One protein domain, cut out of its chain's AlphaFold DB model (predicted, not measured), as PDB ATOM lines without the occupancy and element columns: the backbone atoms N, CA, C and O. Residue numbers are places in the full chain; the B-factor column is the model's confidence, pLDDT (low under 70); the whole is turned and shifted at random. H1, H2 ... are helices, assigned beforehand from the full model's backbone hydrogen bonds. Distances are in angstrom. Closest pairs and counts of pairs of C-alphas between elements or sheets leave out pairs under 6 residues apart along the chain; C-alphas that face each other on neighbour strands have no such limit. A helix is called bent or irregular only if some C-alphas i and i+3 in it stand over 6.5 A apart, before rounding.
ATOM      1  N   LYS A 485      -9.898  32.362  20.516       97.19
ATOM      2  CA  LYS A 485     -11.151  32.703  21.200       97.19
ATOM      3  C   LYS A 485     -11.868  33.859  20.500       97.19
ATOM      4  O   LYS A 485     -13.062  33.757  20.233       97.19
ATOM      5  N   ARG A 486     -11.148  34.925  20.122       96.81
ATOM      6  CA  ARG A 486     -11.755  36.061  19.413       96.81
ATOM      7  C   ARG A 486     -12.187  35.723  17.980       96.81
ATOM      8  O   ARG A 486     -13.163  36.296  17.503       96.81
ATOM      9  N   GLN A 487     -11.511  34.799  17.290       97.00
ATOM     10  CA  GLN A 487     -11.999  34.267  16.012       97.00
ATOM     11  C   GLN A 487     -13.293  33.474  16.199       97.00
ATOM     12  O   GLN A 487     -14.231  33.672  15.433       97.00
ATOM     13  N   ASP A 488     -13.355  32.601  17.201       97.88
ATOM     14  CA  ASP A 488     -14.510  31.736  17.428       97.88
ATOM     15  C   ASP A 488     -15.733  32.545  17.930       97.88
ATOM     16  O   ASP A 488     -16.845  32.299  17.470       97.88
ATOM     17  N   GLU A 489     -15.531  33.599  18.735       98.00
ATOM     18  CA  GLU A 489     -16.558  34.610  19.057       98.00
ATOM     19  C   GLU A 489     -17.127  35.278  17.790       98.00
ATOM     20  O   GLU A 489     -18.340  35.307  17.590       98.00
ATOM     21  N   ILE A 490     -16.266  35.771  16.889       98.00
ATOM     22  CA  ILE A 490     -16.712  36.426  15.645       98.00
ATOM     23  C   ILE A 490     -17.354  35.418  14.676       98.00
ATOM     24  O   ILE A 490     -18.255  35.786  13.926       98.00
ATOM     25  N   LEU A 491     -16.938  34.146  14.682       98.00
ATOM     26  CA  LEU A 491     -17.599  33.081  13.920       98.00
ATOM     27  C   LEU A 491     -18.996  32.766  14.473       98.00
ATOM     28  O   LEU A 491     -19.909  32.545  13.680       98.00
ATOM     29  N   ALA A 492     -19.187  32.800  15.795       98.19
ATOM     30  CA  ALA A 492     -20.502  32.662  16.417       98.19
ATOM     31  C   ALA A 492     -21.417  33.860  16.099       98.19
ATOM     32  O   ALA A 492     -22.557  33.659  15.682       98.19
ATOM     33  N   GLU A 493     -20.908  35.097  16.193       97.12
ATOM     34  CA  GLU A 493     -21.628  36.308  15.758       97.12
ATOM     35  C   GLU A 493     -21.999  36.249  14.260       97.12
ATOM     36  O   GLU A 493     -23.113  36.608  13.870       97.12
ATOM     37  N   LEU A 494     -21.079  35.774  13.410       97.19
ATOM     38  CA  LEU A 494     -21.301  35.619  11.972       97.19
ATOM     39  C   LEU A 494     -22.352  34.547  11.668       97.19
ATOM     40  O   LEU A 494     -23.179  34.770  10.786       97.19
ATOM     41  N   LYS A 495     -22.338  33.424  12.398       97.00
ATOM     42  CA  LYS A 495     -23.346  32.364  12.287       97.00
ATOM     43  C   LYS A 495     -24.729  32.877  12.687       97.00
ATOM     44  O   LYS A 495     -25.657  32.746  11.901       97.00
ATOM     45  N   ALA A 496     -24.856  33.543  13.836       97.00
ATOM     46  CA  ALA A 496     -26.135  34.103  14.280       97.00
ATOM     47  C   ALA A 496     -26.738  35.073  13.242       97.00
ATOM     48  O   ALA A 496     -27.927  35.010  12.944       97.00
ATOM     49  N   LEU A 497     -25.907  35.918  12.614       95.62
ATOM     50  CA  LEU A 497     -26.344  36.773  11.503       95.62
ATOM     51  C   LEU A 497     -26.617  36.011  10.200       95.62
ATOM     52  O   LEU A 497     -27.399  36.493   9.381       95.62
ATOM     53  N   ALA A 498     -25.955  34.879   9.957       95.25
ATOM     54  CA  ALA A 498     -26.242  34.034   8.805       95.25
ATOM     55  C   ALA A 498     -27.620  33.390   8.954       95.25
ATOM     56  O   ALA A 498     -28.410  33.477   8.018       95.25
ATOM     57  N   ASP A 499     -27.920  32.855  10.138       95.00
ATOM     58  CA  ASP A 499     -29.191  32.222  10.484       95.00
ATOM     59  C   ASP A 499     -30.349  33.251  10.456       95.00
ATOM     60  O   ASP A 499     -31.327  33.043   9.741       95.00
ATOM     61  N   GLU A 500     -30.203  34.433  11.079       93.81
ATOM     62  CA  GLU A 500     -31.214  35.519  11.051       93.81
ATOM     63  C   GLU A 500     -31.536  36.020   9.624       93.81
ATOM     64  O   GLU A 500     -32.656  36.429   9.305       93.81
ATOM     65  N   ASN A 501     -30.543  36.019   8.730       93.12
ATOM     66  CA  ASN A 501     -30.727  36.437   7.338       93.12
ATOM     67  C   ASN A 501     -31.035  35.261   6.395       93.12
ATOM     68  O   ASN A 501     -31.297  35.487   5.209       93.12
ATOM     69  N   PHE A 502     -31.041  34.021   6.894       92.94
ATOM     70  CA  PHE A 502     -31.246  32.833   6.074       92.94
ATOM     71  C   PHE A 502     -32.676  32.725   5.556       92.94
ATOM     72  O   PHE A 502     -32.866  32.439   4.377       92.94
ATOM     73  N   GLU A 503     -33.674  33.028   6.386       91.19
ATOM     74  CA  GLU A 503     -35.089  33.012   5.988       91.19
ATOM     75  C   GLU A 503     -35.344  33.959   4.808       91.19
ATOM     76  O   GLU A 503     -35.893  33.559   3.782       91.19
ATOM     77  N   LYS A 504     -34.814  35.186   4.888       91.06
ATOM     78  CA  LYS A 504     -34.882  36.188   3.811       91.06
ATOM     79  C   LYS A 504     -34.171  35.702   2.542       91.06
ATOM     80  O   LYS A 504     -34.703  35.849   1.442       91.06
ATOM     81  N   ALA A 505     -32.991  35.088   2.673       90.38
ATOM     82  CA  ALA A 505     -32.255  34.518   1.542       90.38
ATOM     83  C   ALA A 505     -32.995  33.329   0.895       90.38
ATOM     84  O   ALA A 505     -32.987  33.183  -0.332       90.38
ATOM     85  N   ARG A 506     -33.670  32.504   1.705       91.81
ATOM     86  CA  ARG A 506     -34.522  31.395   1.268       91.81
ATOM     87  C   ARG A 506     -35.754  31.904   0.522       91.81
ATOM     88  O   ARG A 506     -35.993  31.459  -0.597       91.81
ATOM     89  N   GLU A 507     -36.481  32.871   1.078       91.50
ATOM     90  CA  GLU A 507     -37.613  33.506   0.401       91.50
ATOM     91  C   GLU A 507     -37.218  34.136  -0.937       91.50
ATOM     92  O   GLU A 507     -37.921  33.968  -1.932       91.50
ATOM     93  N   GLU A 508     -36.108  34.880  -0.983       89.81
ATOM     94  CA  GLU A 508     -35.618  35.474  -2.229       89.81
ATOM     95  C   GLU A 508     -35.303  34.407  -3.280       89.81
ATOM     96  O   GLU A 508     -35.630  34.590  -4.455       89.81
ATOM     97  N   TYR A 509     -34.710  33.285  -2.866       90.31
ATOM     98  CA  TYR A 509     -34.435  32.155  -3.742       90.31
ATOM     99  C   TYR A 509     -35.720  31.493  -4.253       90.31
ATOM    100  O   TYR A 509     -35.860  31.298  -5.459       90.31
ATOM    101  N   GLU A 510     -36.684  31.199  -3.379       92.38
ATOM    102  CA  GLU A 510     -37.974  30.613  -3.764       92.38
ATOM    103  C   GLU A 510     -38.778  31.558  -4.674       92.38
ATOM    104  O   GLU A 510     -39.359  31.124  -5.669       92.38
ATOM    105  N   ARG A 511     -38.754  32.867  -4.398       92.25
ATOM    106  CA  ARG A 511     -39.362  33.919  -5.230       92.25
ATOM    107  C   ARG A 511     -38.693  33.999  -6.607       92.25
ATOM    108  O   ARG A 511     -39.392  34.089  -7.616       92.25
ATOM    109  N   ALA A 512     -37.363  33.913  -6.669       90.31
ATOM    110  CA  ALA A 512     -36.616  33.864  -7.925       90.31
ATOM    111  C   ALA A 512     -36.879  32.568  -8.711       90.31
ATOM    112  O   ALA A 512     -36.984  32.612  -9.937       90.31
ATOM    113  N   LEU A 513     -37.015  31.432  -8.024       89.88
ATOM    114  CA  LEU A 513     -37.296  30.125  -8.617       89.88
ATOM    115  C   LEU A 513     -38.714  30.078  -9.202       89.88
ATOM    116  O   LEU A 513     -38.861  29.708 -10.365       89.88
ATOM    117  N   LYS A 514     -39.724  30.569  -8.471       90.88
ATOM    118  CA  LYS A 514     -41.098  30.756  -8.978       90.88
ATOM    119  C   LYS A 514     -41.124  31.693 -10.192       90.88
ATOM    120  O   LYS A 514     -41.687  31.347 -11.225       90.88
ATOM    121  N   ALA A 515     -40.444  32.842 -10.125       90.12
ATOM    122  CA  ALA A 515     -40.357  33.775 -11.255       90.12
ATOM    123  C   ALA A 515     -39.655  33.169 -12.488       90.12
ATOM    124  O   ALA A 515     -40.029  33.465 -13.623       90.12
ATOM    125  N   TRP A 516     -38.654  32.309 -12.280       90.12
ATOM    126  CA  TRP A 516     -37.998  31.557 -13.348       90.12
ATOM    127  C   TRP A 516     -38.921  30.483 -13.943       90.12
ATOM    128  O   TRP A 516     -39.049  30.425 -15.163       90.12
ATOM    129  N   GLN A 517     -39.638  29.714 -13.116       90.06
ATOM    130  CA  GLN A 517     -40.633  28.728 -13.563       90.06
ATOM    131  C   GLN A 517     -41.746  29.384 -14.392       90.06
ATOM    132  O   GLN A 517     -41.965  28.984 -15.533       90.06
ATOM    133  N   SER A 518     -42.369  30.461 -13.898       89.06
ATOM    134  CA  SER A 518     -43.392  31.199 -14.655       89.06
ATOM    135  C   SER A 518     -42.845  31.822 -15.945       89.06
ATOM    136  O   SER A 518     -43.592  32.010 -16.904       89.06
ATOM    137  N   ARG A 519     -41.544  32.146 -16.014       86.81
ATOM    138  CA  ARG A 519     -40.895  32.602 -17.253       86.81
ATOM    139  C   ARG A 519     -40.662  31.452 -18.234       86.81
ATOM    140  O   ARG A 519     -40.831  31.675 -19.429       86.81
ATOM    141  N   PRO A 561     -32.251  29.403 -11.030       86.69
ATOM    142  CA  PRO A 561     -31.525  30.261 -10.101       86.69
ATOM    143  C   PRO A 561     -30.596  29.440  -9.201       86.69
ATOM    144  O   PRO A 561     -30.967  28.377  -8.712       86.69
ATOM    145  N   ALA A 562     -29.380  29.932  -8.973       86.25
ATOM    146  CA  ALA A 562     -28.428  29.283  -8.078       86.25
ATOM    147  C   ALA A 562     -28.670  29.722  -6.627       86.25
ATOM    148  O   ALA A 562     -28.806  30.921  -6.371       86.25
ATOM    149  N   LYS A 563     -28.643  28.775  -5.677       87.88
ATOM    150  CA  LYS A 563     -28.615  29.080  -4.237       87.88
ATOM    151  C   LYS A 563     -27.365  29.913  -3.948       87.88
ATOM    152  O   LYS A 563     -26.247  29.468  -4.206       87.88
ATOM    153  N   ARG A 564     -27.551  31.156  -3.503       86.00
ATOM    154  CA  ARG A 564     -26.467  32.103  -3.207       86.00
ATOM    155  C   ARG A 564     -26.878  32.981  -2.041       86.00
ATOM    156  O   ARG A 564     -27.852  33.720  -2.145       86.00
ATOM    157  N   PHE A 565     -26.110  32.934  -0.962       91.06
ATOM    158  CA  PHE A 565     -26.294  33.844   0.160       91.06
ATOM    159  C   PHE A 565     -25.714  35.231  -0.172       91.06
ATOM    160  O   PHE A 565     -24.559  35.341  -0.590       91.06
ATOM    161  N   LYS A 566     -26.494  36.302   0.018       91.06
ATOM    162  CA  LYS A 566     -26.016  37.686  -0.144       91.06
ATOM    163  C   LYS A 566     -25.361  38.164   1.151       91.06
ATOM    164  O   LYS A 566     -26.030  38.330   2.165       91.06
ATOM    165  N   LEU A 567     -24.053  38.420   1.124       93.19
ATOM    166  CA  LEU A 567     -23.337  38.952   2.286       93.19
ATOM    167  C   LEU A 567     -23.685  40.427   2.536       93.19
ATOM    168  O   LEU A 567     -23.373  41.298   1.713       93.19
ATOM    169  N   THR A 568     -24.247  40.718   3.710       94.69
ATOM    170  CA  THR A 568     -24.428  42.092   4.201       94.69
ATOM    171  C   THR A 568     -23.070  42.754   4.475       94.69
ATOM    172  O   THR A 568     -22.063  42.076   4.693       94.69
ATOM    173  N   GLU A 569     -23.006  44.089   4.489       93.31
ATOM    174  CA  GLU A 569     -21.735  44.788   4.753       93.31
ATOM    175  C   GLU A 569     -21.213  44.526   6.185       93.31
ATOM    176  O   GLU A 569     -20.003  44.428   6.383       93.31
ATOM    177  N   LYS A 570     -22.108  44.274   7.159       94.94
ATOM    178  CA  LYS A 570     -21.748  43.834   8.523       94.94
ATOM    179  C   LYS A 570     -21.015  42.485   8.504       94.94
ATOM    180  O   LYS A 570     -19.940  42.364   9.089       94.94
ATOM    181  N   MET A 571     -21.539  41.500   7.769       95.69
ATOM    182  CA  MET A 571     -20.901  40.182   7.617       95.69
ATOM    183  C   MET A 571     -19.563  40.276   6.872       95.69
ATOM    184  O   MET A 571     -18.600  39.613   7.249       95.69
ATOM    185  N   LYS A 572     -19.462  41.143   5.855       95.50
ATOM    186  CA  LYS A 572     -18.190  41.435   5.167       95.50
ATOM    187  C   LYS A 572     -17.147  42.024   6.127       95.50
ATOM    188  O   LYS A 572     -15.992  41.607   6.084       95.50
ATOM    189  N   GLY A 573     -17.552  42.925   7.026       96.06
ATOM    190  CA  GLY A 573     -16.699  43.452   8.095       96.06
ATOM    191  C   GLY A 573     -16.199  42.363   9.054       96.06
ATOM    192  O   GLY A 573     -15.002  42.280   9.315       96.06
ATOM    193  N   MET A 574     -17.082  41.467   9.509       97.25
ATOM    194  CA  MET A 574     -16.703  40.319  10.352       97.25
ATOM    195  C   MET A 574     -15.714  39.378   9.653       97.25
ATOM    196  O   MET A 574     -14.685  39.027  10.226       97.25
ATOM    197  N   ILE A 575     -15.974  39.026   8.390       96.94
ATOM    198  CA  ILE A 575     -15.079  38.198   7.566       96.94
ATOM    199  C   ILE A 575     -13.697  38.858   7.410       96.94
ATOM    200  O   ILE A 575     -12.678  38.168   7.435       96.94
ATOM    201  N   TRP A 576     -13.635  40.187   7.287       97.00
ATOM    202  CA  TRP A 576     -12.365  40.914   7.246       97.00
ATOM    203  C   TRP A 576     -11.623  40.880   8.588       97.00
ATOM    204  O   TRP A 576     -10.433  40.574   8.611       97.00
ATOM    205  N   ASN A 577     -12.325  41.086   9.704       96.81
ATOM    206  CA  ASN A 577     -11.739  40.982  11.045       96.81
ATOM    207  C   ASN A 577     -11.164  39.579  11.309       96.81
ATOM    208  O   ASN A 577     -10.051  39.457  11.814       96.81
ATOM    209  N   LEU A 578     -11.870  38.522  10.890       97.75
ATOM    210  CA  LEU A 578     -11.378  37.142  10.945       97.75
ATOM    211  C   LEU A 578     -10.087  36.943  10.137       97.75
ATOM    212  O   LEU A 578      -9.160  36.277  10.597       97.75
ATOM    213  N   VAL A 579      -9.996  37.546   8.947       97.12
ATOM    214  CA  VAL A 579      -8.771  37.533   8.133       97.12
ATOM    215  C   VAL A 579      -7.625  38.263   8.842       97.12
ATOM    216  O   VAL A 579      -6.509  37.748   8.861       97.12
ATOM    217  N   CYS A 580      -7.879  39.418   9.460       96.25
ATOM    218  CA  CYS A 580      -6.872  40.137  10.242       96.25
ATOM    219  C   CYS A 580      -6.363  39.303  11.430       96.25
ATOM    220  O   CYS A 580      -5.151  39.183  11.603       96.25
ATOM    221  N   LEU A 581      -7.257  38.660  12.189       96.62
ATOM    222  CA  LEU A 581      -6.886  37.775  13.300       96.62
ATOM    223  C   LEU A 581      -6.099  36.544  12.824       96.62
ATOM    224  O   LEU A 581      -5.106  36.179  13.446       96.62
ATOM    225  N   SER A 582      -6.484  35.920  11.705       97.06
ATOM    226  CA  SER A 582      -5.741  34.781  11.144       97.06
ATOM    227  C   SER A 582      -4.345  35.171  10.652       97.06
ATOM    228  O   SER A 582      -3.416  34.366  10.751       97.06
ATOM    229  N   ASN A 583      -4.183  36.387  10.127       96.19
ATOM    230  CA  ASN A 583      -2.878  36.923   9.748       96.19
ATOM    231  C   ASN A 583      -2.017  37.225  10.988       96.19
ATOM    232  O   ASN A 583      -0.808  37.002  10.957       96.19
ATOM    233  N   GLU A 584      -2.630  37.661  12.090       95.75
ATOM    234  CA  GLU A 584      -1.943  37.886  13.364       95.75
ATOM    235  C   GLU A 584      -1.467  36.572  14.009       95.75
ATOM    236  O   GLU A 584      -0.298  36.469  14.380       95.75
ATOM    237  N   CYS A 585      -2.299  35.521  14.020       95.94
ATOM    238  CA  CYS A 585      -1.876  34.168  14.408       95.94
ATOM    239  C   CYS A 585      -0.644  33.716  13.601       95.94
ATOM    240  O   CYS A 585       0.375  33.331  14.175       95.94
ATOM    241  N   CYS A 586      -0.694  33.862  12.270       96.38
ATOM    242  CA  CYS A 586       0.422  33.548  11.375       96.38
ATOM    243  C   CYS A 586       1.698  34.342  11.717       96.38
ATOM    244  O   CYS A 586       2.807  33.811  11.638       96.38
ATOM    245  N   ARG A 587       1.564  35.623  12.090       96.12
ATOM    246  CA  ARG A 587       2.688  36.488  12.481       96.12
ATOM    247  C   ARG A 587       3.357  35.988  13.760       96.12
ATOM    248  O   ARG A 587       4.579  35.845  13.789       96.12
ATOM    249  N   ILE A 588       2.565  35.710  14.794       95.31
ATOM    250  CA  ILE A 588       3.053  35.300  16.118       95.31
ATOM    251  C   ILE A 588       3.668  33.896  16.071       95.31
ATOM    252  O   ILE A 588       4.697  33.655  16.700       95.31
ATOM    253  N   GLU A 589       3.097  32.983  15.284       95.19
ATOM    254  CA  GLU A 589       3.629  31.628  15.104       95.19
ATOM    255  C   GLU A 589       4.979  31.626  14.370       95.19
ATOM    256  O   GLU A 589       5.938  31.006  14.831       95.19
ATOM    257  N   ASN A 590       5.118  32.422  13.305       95.31
ATOM    258  CA  ASN A 590       6.406  32.612  12.627       95.31
ATOM    259  C   ASN A 590       7.447  33.334  13.497       95.31
ATOM    260  O   ASN A 590       8.640  33.012  13.443       95.31
ATOM    261  N   GLU A 591       7.023  34.292  14.327       94.06
ATOM    262  CA  GLU A 591       7.899  34.899  15.329       94.06
ATOM    263  C   GLU A 591       8.379  33.853  16.349       94.06
ATOM    264  O   GLU A 591       9.578  33.779  16.624       94.06
ATOM    265  N   LYS A 592       7.491  32.986  16.849       94.00
ATOM    266  CA  LYS A 592       7.841  31.890  17.761       94.00
ATOM    267  C   LYS A 592       8.861  30.932  17.136       94.00
ATOM    268  O   LYS A 592       9.912  30.727  17.745       94.00
ATOM    269  N   SER A 593       8.629  30.454  15.906       94.19
ATOM    270  CA  SER A 593       9.604  29.641  15.155       94.19
ATOM    271  C   SER A 593      10.970  30.329  15.067       94.19
ATOM    272  O   SER A 593      11.993  29.735  15.409       94.19
ATOM    273  N   THR A 594      10.993  31.622  14.726       94.44
ATOM    274  CA  THR A 594      12.227  32.425  14.638       94.44
ATOM    275  C   THR A 594      12.939  32.550  15.995       94.44
ATOM    276  O   THR A 594      14.167  32.483  16.072       94.44
ATOM    277  N   LEU A 595      12.200  32.708  17.100       92.31
ATOM    278  CA  LEU A 595      12.776  32.778  18.447       92.31
ATOM    279  C   LEU A 595      13.273  31.414  18.954       92.31
ATOM    280  O   LEU A 595      14.199  31.385  19.774       92.31
ATOM    281  N   GLU A 596      12.676  30.311  18.512       91.94
ATOM    282  CA  GLU A 596      13.080  28.931  18.822       91.94
ATOM    283  C   GLU A 596      14.214  28.424  17.915       91.94
ATOM    284  O   GLU A 596      14.908  27.487  18.294       91.94
ATOM    285  N   GLY A 597      14.477  29.092  16.785       92.69
ATOM    286  CA  GLY A 597      15.453  28.650  15.784       92.69
ATOM    287  C   GLY A 597      14.909  27.564  14.852       92.69
ATOM    288  O   GLY A 597      15.680  26.913  14.155       92.69
ATOM    289  N   ASN A 598      13.589  27.366  14.834       94.19
ATOM    290  CA  ASN A 598      12.924  26.435  13.937       94.19
ATOM    291  C   ASN A 598      12.805  27.072  12.534       94.19
ATOM    292  O   ASN A 598      12.191  28.136  12.415       94.19
ATOM    293  N   PRO A 599      13.354  26.457  11.467       89.62
ATOM    294  CA  PRO A 599      13.229  26.976  10.104       89.62
ATOM    295  C   PRO A 599      11.816  26.816   9.516       89.62
ATOM    296  O   PRO A 599      11.526  27.405   8.476       89.62
ATOM    297  N   ALA A 600      10.934  26.031  10.147       91.44
ATOM    298  CA  ALA A 600       9.558  25.862   9.698       91.44
ATOM    299  C   ALA A 600       8.749  27.157   9.891       91.44
ATOM    300  O   ALA A 600       8.398  27.539  11.012       91.44
ATOM    301  N   GLN A 601       8.432  27.810   8.772       92.88
ATOM    302  CA  GLN A 601       7.514  28.941   8.717       92.88
ATOM    303  C   GLN A 601       6.109  28.487   8.313       92.88
ATOM    304  O   GLN A 601       5.926  27.748   7.344       92.88
ATOM    305  N   VAL A 602       5.108  28.971   9.044       93.12
ATOM    306  CA  VAL A 602       3.695  28.768   8.727       93.12
ATOM    307  C   VAL A 602       3.290  29.742   7.627       93.12
ATOM    308  O   VAL A 602       3.501  30.950   7.725       93.12
ATOM    309  N   SER A 603       2.706  29.212   6.553       95.44
ATOM    310  CA  SER A 603       2.230  30.018   5.429       95.44
ATOM    311  C   SER A 603       0.838  30.582   5.703       95.44
ATOM    312  O   SER A 603      -0.107  29.822   5.939       95.44
ATOM    313  N   GLU A 604       0.680  31.901   5.545       94.19
ATOM    314  CA  GLU A 604      -0.617  32.594   5.596       94.19
ATOM    315  C   GLU A 604      -1.646  31.933   4.661       94.19
ATOM    316  O   GLU A 604      -2.825  31.825   4.988       94.19
ATOM    317  N   GLN A 605      -1.203  31.413   3.507       93.50
ATOM    318  CA  GLN A 605      -2.078  30.744   2.544       93.50
ATOM    319  C   GLN A 605      -2.687  29.441   3.094       93.50
ATOM    320  O   GLN A 605      -3.782  29.061   2.675       93.50
ATOM    321  N   GLY A 606      -1.997  28.751   4.009       94.31
ATOM    322  CA  GLY A 606      -2.503  27.552   4.679       94.31
ATOM    323  C   GLY A 606      -3.609  27.900   5.672       94.31
ATOM    324  O   GLY A 606      -4.741  27.440   5.519       94.31
ATOM    325  N   LEU A 607      -3.307  28.791   6.622       94.56
ATOM    326  CA  LEU A 607      -4.263  29.254   7.634       94.56
ATOM    327  C   LEU A 607      -5.503  29.901   7.000       94.56
ATOM    328  O   LEU A 607      -6.628  29.566   7.362       94.56
ATOM    329  N   ARG A 608      -5.323  30.727   5.961       95.12
ATOM    330  CA  ARG A 608      -6.421  31.361   5.215       95.12
ATOM    331  C   ARG A 608      -7.371  30.348   4.558       95.12
ATOM    332  O   ARG A 608      -8.570  30.607   4.498       95.12
ATOM    333  N   LYS A 609      -6.880  29.189   4.094       96.19
ATOM    334  CA  LYS A 609      -7.747  28.106   3.583       96.19
ATOM    335  C   LYS A 609      -8.588  27.490   4.701       96.19
ATOM    336  O   LYS A 609      -9.786  27.313   4.506       96.19
ATOM    337  N   VAL A 610      -7.978  27.194   5.853       96.62
ATOM    338  CA  VAL A 610      -8.685  26.649   7.027       96.62
ATOM    339  C   VAL A 610      -9.736  27.642   7.525       96.62
ATOM    340  O   VAL A 610     -10.887  27.258   7.727       96.62
ATOM    341  N   LEU A 611      -9.388  28.930   7.610       97.62
ATOM    342  CA  LEU A 611     -10.327  29.992   7.959       97.62
ATOM    343  C   LEU A 611     -11.518  30.037   6.994       97.62
ATOM    344  O   LEU A 611     -12.657  30.114   7.439       97.62
ATOM    345  N   TYR A 612     -11.289  29.974   5.679       97.81
ATOM    346  CA  TYR A 612     -12.396  29.989   4.721       97.81
ATOM    347  C   TYR A 612     -13.316  28.770   4.869       97.81
ATOM    348  O   TYR A 612     -14.512  28.922   4.647       97.81
ATOM    349  N   GLN A 613     -12.812  27.601   5.283       97.38
ATOM    350  CA  GLN A 613     -13.672  26.454   5.603       97.38
ATOM    351  C   GLN A 613     -14.456  26.663   6.908       97.38
ATOM    352  O   GLN A 613     -15.661  26.424   6.912       97.38
ATOM    353  N   LYS A 614     -13.828  27.198   7.971       97.44
ATOM    354  CA  LYS A 614     -14.541  27.619   9.196       97.44
ATOM    355  C   LYS A 614     -15.673  28.609   8.878       97.44
ATOM    356  O   LYS A 614     -16.772  28.464   9.394       97.44
ATOM    357  N   ILE A 615     -15.417  29.585   8.001       97.44
ATOM    358  CA  ILE A 615     -16.428  30.560   7.568       97.44
ATOM    359  C   ILE A 615     -17.540  29.875   6.767       97.44
ATOM    360  O   ILE A 615     -18.695  30.167   7.032       97.44
ATOM    361  N   VAL A 616     -17.246  28.961   5.827       97.31
ATOM    362  CA  VAL A 616     -18.299  28.208   5.102       97.31
ATOM    363  C   VAL A 616     -19.195  27.432   6.068       97.31
ATOM    364  O   VAL A 616     -20.408  27.480   5.906       97.31
ATOM    365  N   ALA A 617     -18.621  26.785   7.085       97.12
ATOM    366  CA  ALA A 617     -19.366  26.027   8.095       97.12
ATOM    367  C   ALA A 617     -20.262  26.891   9.009       97.12
ATOM    368  O   ALA A 617     -21.108  26.350   9.719       97.12
ATOM    369  N   ALA A 618     -20.105  28.221   8.993       96.38
ATOM    370  CA  ALA A 618     -21.004  29.159   9.668       96.38
ATOM    371  C   ALA A 618     -22.250  29.527   8.831       96.38
ATOM    372  O   ALA A 618     -23.101  30.261   9.321       96.38
ATOM    373  N   PHE A 619     -22.365  29.044   7.586       95.75
ATOM    374  CA  PHE A 619     -23.545  29.219   6.732       95.75
ATOM    375  C   PHE A 619     -24.230  27.871   6.458       95.75
ATOM    376  O   PHE A 619     -23.555  26.840   6.418       95.75
ATOM    377  N   PRO A 620     -25.543  27.868   6.164       93.81
ATOM    378  CA  PRO A 620     -26.249  26.673   5.710       93.81
ATOM    379  C   PRO A 620     -25.617  26.027   4.469       93.81
ATOM    380  O   PRO A 620     -25.147  26.704   3.546       93.81
ATOM    381  N   GLU A 621     -25.618  24.695   4.437       93.31
ATOM    382  CA  GLU A 621     -24.863  23.925   3.449       93.31
ATOM    383  C   GLU A 621     -25.299  24.224   2.002       93.31
ATOM    384  O   GLU A 621     -26.480  24.368   1.678       93.31
ATOM    385  N   GLY A 622     -24.317  24.365   1.108       91.81
ATOM    386  CA  GLY A 622     -24.536  24.668  -0.309       91.81
ATOM    387  C   GLY A 622     -24.903  26.126  -0.633       91.81
ATOM    388  O   GLY A 622     -24.938  26.478  -1.811       91.81
ATOM    389  N   TRP A 623     -25.130  26.994   0.362       93.62
ATOM    390  CA  TRP A 623     -25.428  28.421   0.144       93.62
ATOM    391  C   TRP A 623     -24.191  29.317   0.047       93.62
ATOM    392  O   TRP A 623     -24.258  30.412  -0.526       93.62
ATOM    393  N   MET A 624     -23.065  28.849   0.590       95.00
ATOM    394  CA  MET A 624     -21.780  29.539   0.609       95.00
ATOM    395  C   MET A 624     -20.655  28.612   0.130       95.00
ATOM    396  O   MET A 624     -20.724  27.395   0.262       95.00
ATOM    397  N   ASN A 625     -19.596  29.191  -0.436       95.75
ATOM    398  CA  ASN A 625     -18.400  28.466  -0.866       95.75
ATOM    399  C   ASN A 625     -17.156  29.313  -0.552       95.75
ATOM    400  O   ASN A 625     -17.163  30.531  -0.746       95.75
ATOM    401  N   SER A 626     -16.061  28.671  -0.140       95.56
ATOM    402  CA  SER A 626     -14.747  29.296   0.071       95.56
ATOM    403  C   SER A 626     -14.279  30.131  -1.132       95.56
ATOM    404  O   SER A 626     -13.676  31.191  -0.966       95.56
ATOM    405  N   GLY A 627     -14.625  29.719  -2.358       95.56
ATOM    406  CA  GLY A 627     -14.354  30.463  -3.589       95.56
ATOM    407  C   GLY A 627     -15.197  31.732  -3.785       95.56
ATOM    408  O   GLY A 627     -14.819  32.582  -4.592       95.56
ATOM    409  N   GLN A 628     -16.328  31.884  -3.087       94.06
ATOM    410  CA  GLN A 628     -17.089  33.140  -2.998       94.06
ATOM    411  C   GLN A 628     -16.463  34.050  -1.938       94.06
ATOM    412  O   GLN A 628     -16.033  35.149  -2.280       94.06
ATOM    413  N   ILE A 629     -16.254  33.534  -0.721       96.44
ATOM    414  CA  ILE A 629     -15.602  34.252   0.388       96.44
ATOM    415  C   ILE A 629     -14.244  34.832  -0.039       96.44
ATOM    416  O   ILE A 629     -13.973  36.003   0.195       96.44
ATOM    417  N   SER A 630     -13.408  34.064  -0.746       96.38
ATOM    418  CA  SER A 630     -12.107  34.536  -1.248       96.38
ATOM    419  C   SER A 630     -12.218  35.717  -2.230       96.38
ATOM    420  O   SER A 630     -11.397  36.641  -2.199       96.38
ATOM    421  N   ARG A 631     -13.252  35.729  -3.086       95.81
ATOM    422  CA  ARG A 631     -13.535  36.853  -3.995       95.81
ATOM    423  C   ARG A 631     -14.020  38.073  -3.216       95.81
ATOM    424  O   ARG A 631     -13.500  39.162  -3.444       95.81
ATOM    425  N   ASP A 632     -14.925  37.885  -2.260       94.75
ATOM    426  CA  ASP A 632     -15.436  38.982  -1.434       94.75
ATOM    427  C   ASP A 632     -14.337  39.588  -0.552       94.75
ATOM    428  O   ASP A 632     -14.166  40.801  -0.560       94.75
ATOM    429  N   VAL A 633     -13.488  38.775   0.088       95.88
ATOM    430  CA  VAL A 633     -12.285  39.233   0.814       95.88
ATOM    431  C   VAL A 633     -11.350  40.041  -0.089       95.88
ATOM    432  O   VAL A 633     -10.788  41.041   0.353       95.88
ATOM    433  N   SER A 634     -11.207  39.666  -1.364       95.88
ATOM    434  CA  SER A 634     -10.391  40.422  -2.325       95.88
ATOM    435  C   SER A 634     -11.002  41.792  -2.660       95.88
ATOM    436  O   SER A 634     -10.277  42.780  -2.789       95.88
ATOM    437  N   VAL A 635     -12.334  41.879  -2.760       95.81
ATOM    438  CA  VAL A 635     -13.066  43.146  -2.946       95.81
ATOM    439  C   VAL A 635     -12.989  44.013  -1.687       95.81
ATOM    440  O   VAL A 635     -12.696  45.202  -1.795       95.81
ATOM    441  N   ILE A 636     -13.192  43.430  -0.503       94.50
ATOM    442  CA  ILE A 636     -13.121  44.122   0.791       94.50
ATOM    443  C   ILE A 636     -11.715  44.685   1.013       94.50
ATOM    444  O   ILE A 636     -11.575  45.880   1.262       94.50
ATOM    445  N   LYS A 637     -10.667  43.873   0.811       94.88
ATOM    446  CA  LYS A 637      -9.270  44.323   0.863       94.88
ATOM    447  C   LYS A 637      -9.039  45.539  -0.032       94.88
ATOM    448  O   LYS A 637      -8.486  46.534   0.424       94.88
ATOM    449  N   LYS A 638      -9.518  45.495  -1.281       95.56
ATOM    450  CA  LYS A 638      -9.389  46.616  -2.219       95.56
ATOM    451  C   LYS A 638     -10.148  47.869  -1.755       95.56
ATOM    452  O   LYS A 638      -9.644  48.971  -1.964       95.56
ATOM    453  N   LYS A 639     -11.327  47.729  -1.126       92.75
ATOM    454  CA  LYS A 639     -12.044  48.862  -0.506       92.75
ATOM    455  C   LYS A 639     -11.189  49.504   0.593       92.75
ATOM    456  O   LYS A 639     -10.958  50.705   0.532       92.75
ATOM    457  N   PHE A 640     -10.664  48.712   1.534       87.25
ATOM    458  CA  PHE A 640      -9.811  49.210   2.624       87.25
ATOM    459  C   PHE A 640      -8.506  49.849   2.120       87.25
ATOM    460  O   PHE A 640      -8.159  50.938   2.562       87.25
ATOM    461  N   GLU A 641      -7.822  49.237   1.148       89.75
ATOM    462  CA  GLU A 641      -6.628  49.819   0.507       89.75
ATOM    463  C   GLU A 641      -6.922  51.140  -0.224       89.75
ATOM    464  O   GLU A 641      -6.028  51.971  -0.378       89.75
ATOM    465  N   THR A 642      -8.160  51.337  -0.690       92.88
ATOM    466  CA  THR A 642      -8.594  52.598  -1.309       92.88
ATOM    467  C   THR A 642      -8.887  53.645  -0.235       92.88
ATOM    468  O   THR A 642      -8.325  54.731  -0.308       92.88
ATOM    469  N   ALA A 643      -9.660  53.298   0.800       89.25
ATOM    470  CA  ALA A 643      -9.999  54.201   1.903       89.25
ATOM    471  C   ALA A 643      -8.753  54.714   2.649       89.25
ATOM    472  O   ALA A 643      -8.561  55.920   2.756       89.25
ATOM    473  N   MET A 644      -7.823  53.827   3.037       85.50
ATOM    474  CA  MET A 644      -6.571  54.247   3.695       85.50
ATOM    475  C   MET A 644      -5.709  55.174   2.828       85.50
ATOM    476  O   MET A 644      -4.890  55.923   3.350       85.50
ATOM    477  N   LYS A 645      -5.858  55.105   1.501       87.50
ATOM    478  CA  LYS A 645      -5.150  55.975   0.560       87.50
ATOM    479  C   LYS A 645      -5.859  57.316   0.352       87.50
ATOM    480  O   LYS A 645      -5.207  58.269  -0.056       87.50
ATOM    481  N   GLU A 646      -7.163  57.382   0.596       88.00
ATOM    482  CA  GLU A 646      -7.925  58.631   0.619       88.00
ATOM    483  C   GLU A 646      -7.671  59.393   1.931       88.00
ATOM    484  O   GLU A 646      -7.509  60.604   1.882       88.00
ATOM    485  N   ASP A 647      -7.479  58.692   3.057       83.75
ATOM    486  CA  ASP A 647      -7.091  59.291   4.349       83.75
ATOM    487  C   ASP A 647      -5.616  59.784   4.411       83.75
ATOM    488  O   ASP A 647      -5.265  60.565   5.296       83.75
ATOM    489  N   GLU A 648      -4.727  59.342   3.502       78.50
ATOM    490  CA  GLU A 648      -3.316  59.802   3.411       78.50
ATOM    491  C   GLU A 648      -3.144  61.076   2.537       78.50
ATOM    492  O   GLU A 648      -2.011  61.518   2.323       78.50
TER     493      GLU A 648
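AT A GLANCE: This is residues 485 to 519 and 561 to 648 of the 649 residues of an uncharacterized protein of Peniophora sp. CONT (UniProt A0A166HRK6). Two helical stretches, H1a and H2, run opposite ways side by side over part of their length, and H3 folds back along H2; this is a loose three-part bundle drawn out at both ends, by H1b at one and by H2 at the other. H4 crosses H2 nearly at a right angle, and residues 641 to 648 stick out. The printed part has 123 residues with four named helices, H1 to H4 in chain order, and no named strand: all helix. It is loose, with a radius of gyration of the C-alphas of 17.9 A, and elongated, spanning 66 by 36 by 23 A.

HOW THE PARTS SIT: H1, residues 485 to 519, was assigned as one helix by its hydrogen bonds but is bent: C-alphas 500 and 503 are 6.9 A apart, and its arms H1a, residues 485 to 500, and H1b, residues 503 to 519, stand at a steep tilt of 44 degrees. H1a, H2, residues 569 to 596, and H3, residues 604 to 616, form an up and down bundle, each running against the one before. H1a touches residues 571 to 582 of H2 alone, closest at the C-alphas of Gln 487 and Leu 578, 5.9 A, at a shallow tilt of 20 degrees. H2 and H3 are a hairpin, only just steep at 36 degrees; their closest C-alphas, Cys 586 and Glu 604, are 5.9 A apart. H4, residues 626 to 646, touches H2 about perpendicular, at 89 degrees, closest at the C-alphas of Trp 576 and Val 633, 6.6 A. H1b touches no helix. Each O i to N i+4 pair is within hydrogen-bond range in H1a, H1b, H2 and H3; in H4, 15 of 17 are.

IN THESE COORDINATES: H1a begins at C-alpha 485 (-11.151, 32.703, 21.200). H2 is 40.8 A long, H4 30.1 A, H1b 24.0 A, H1a 22.7 A and H3 18.2 A. H4 ends at C-alpha 646 (-7.925, 58.631, 0.619).

THE WHOLE: The C-alphas of Ser 518 and Gly 597 are farthest apart, 66.3 A. Residues 520 to 560 are not printed; C-alphas 519 and 561 are 12.0 A apart across the cut. The links H2 to H3 and H3 to H4 are short. No printed residue is under 70 in pLDDT.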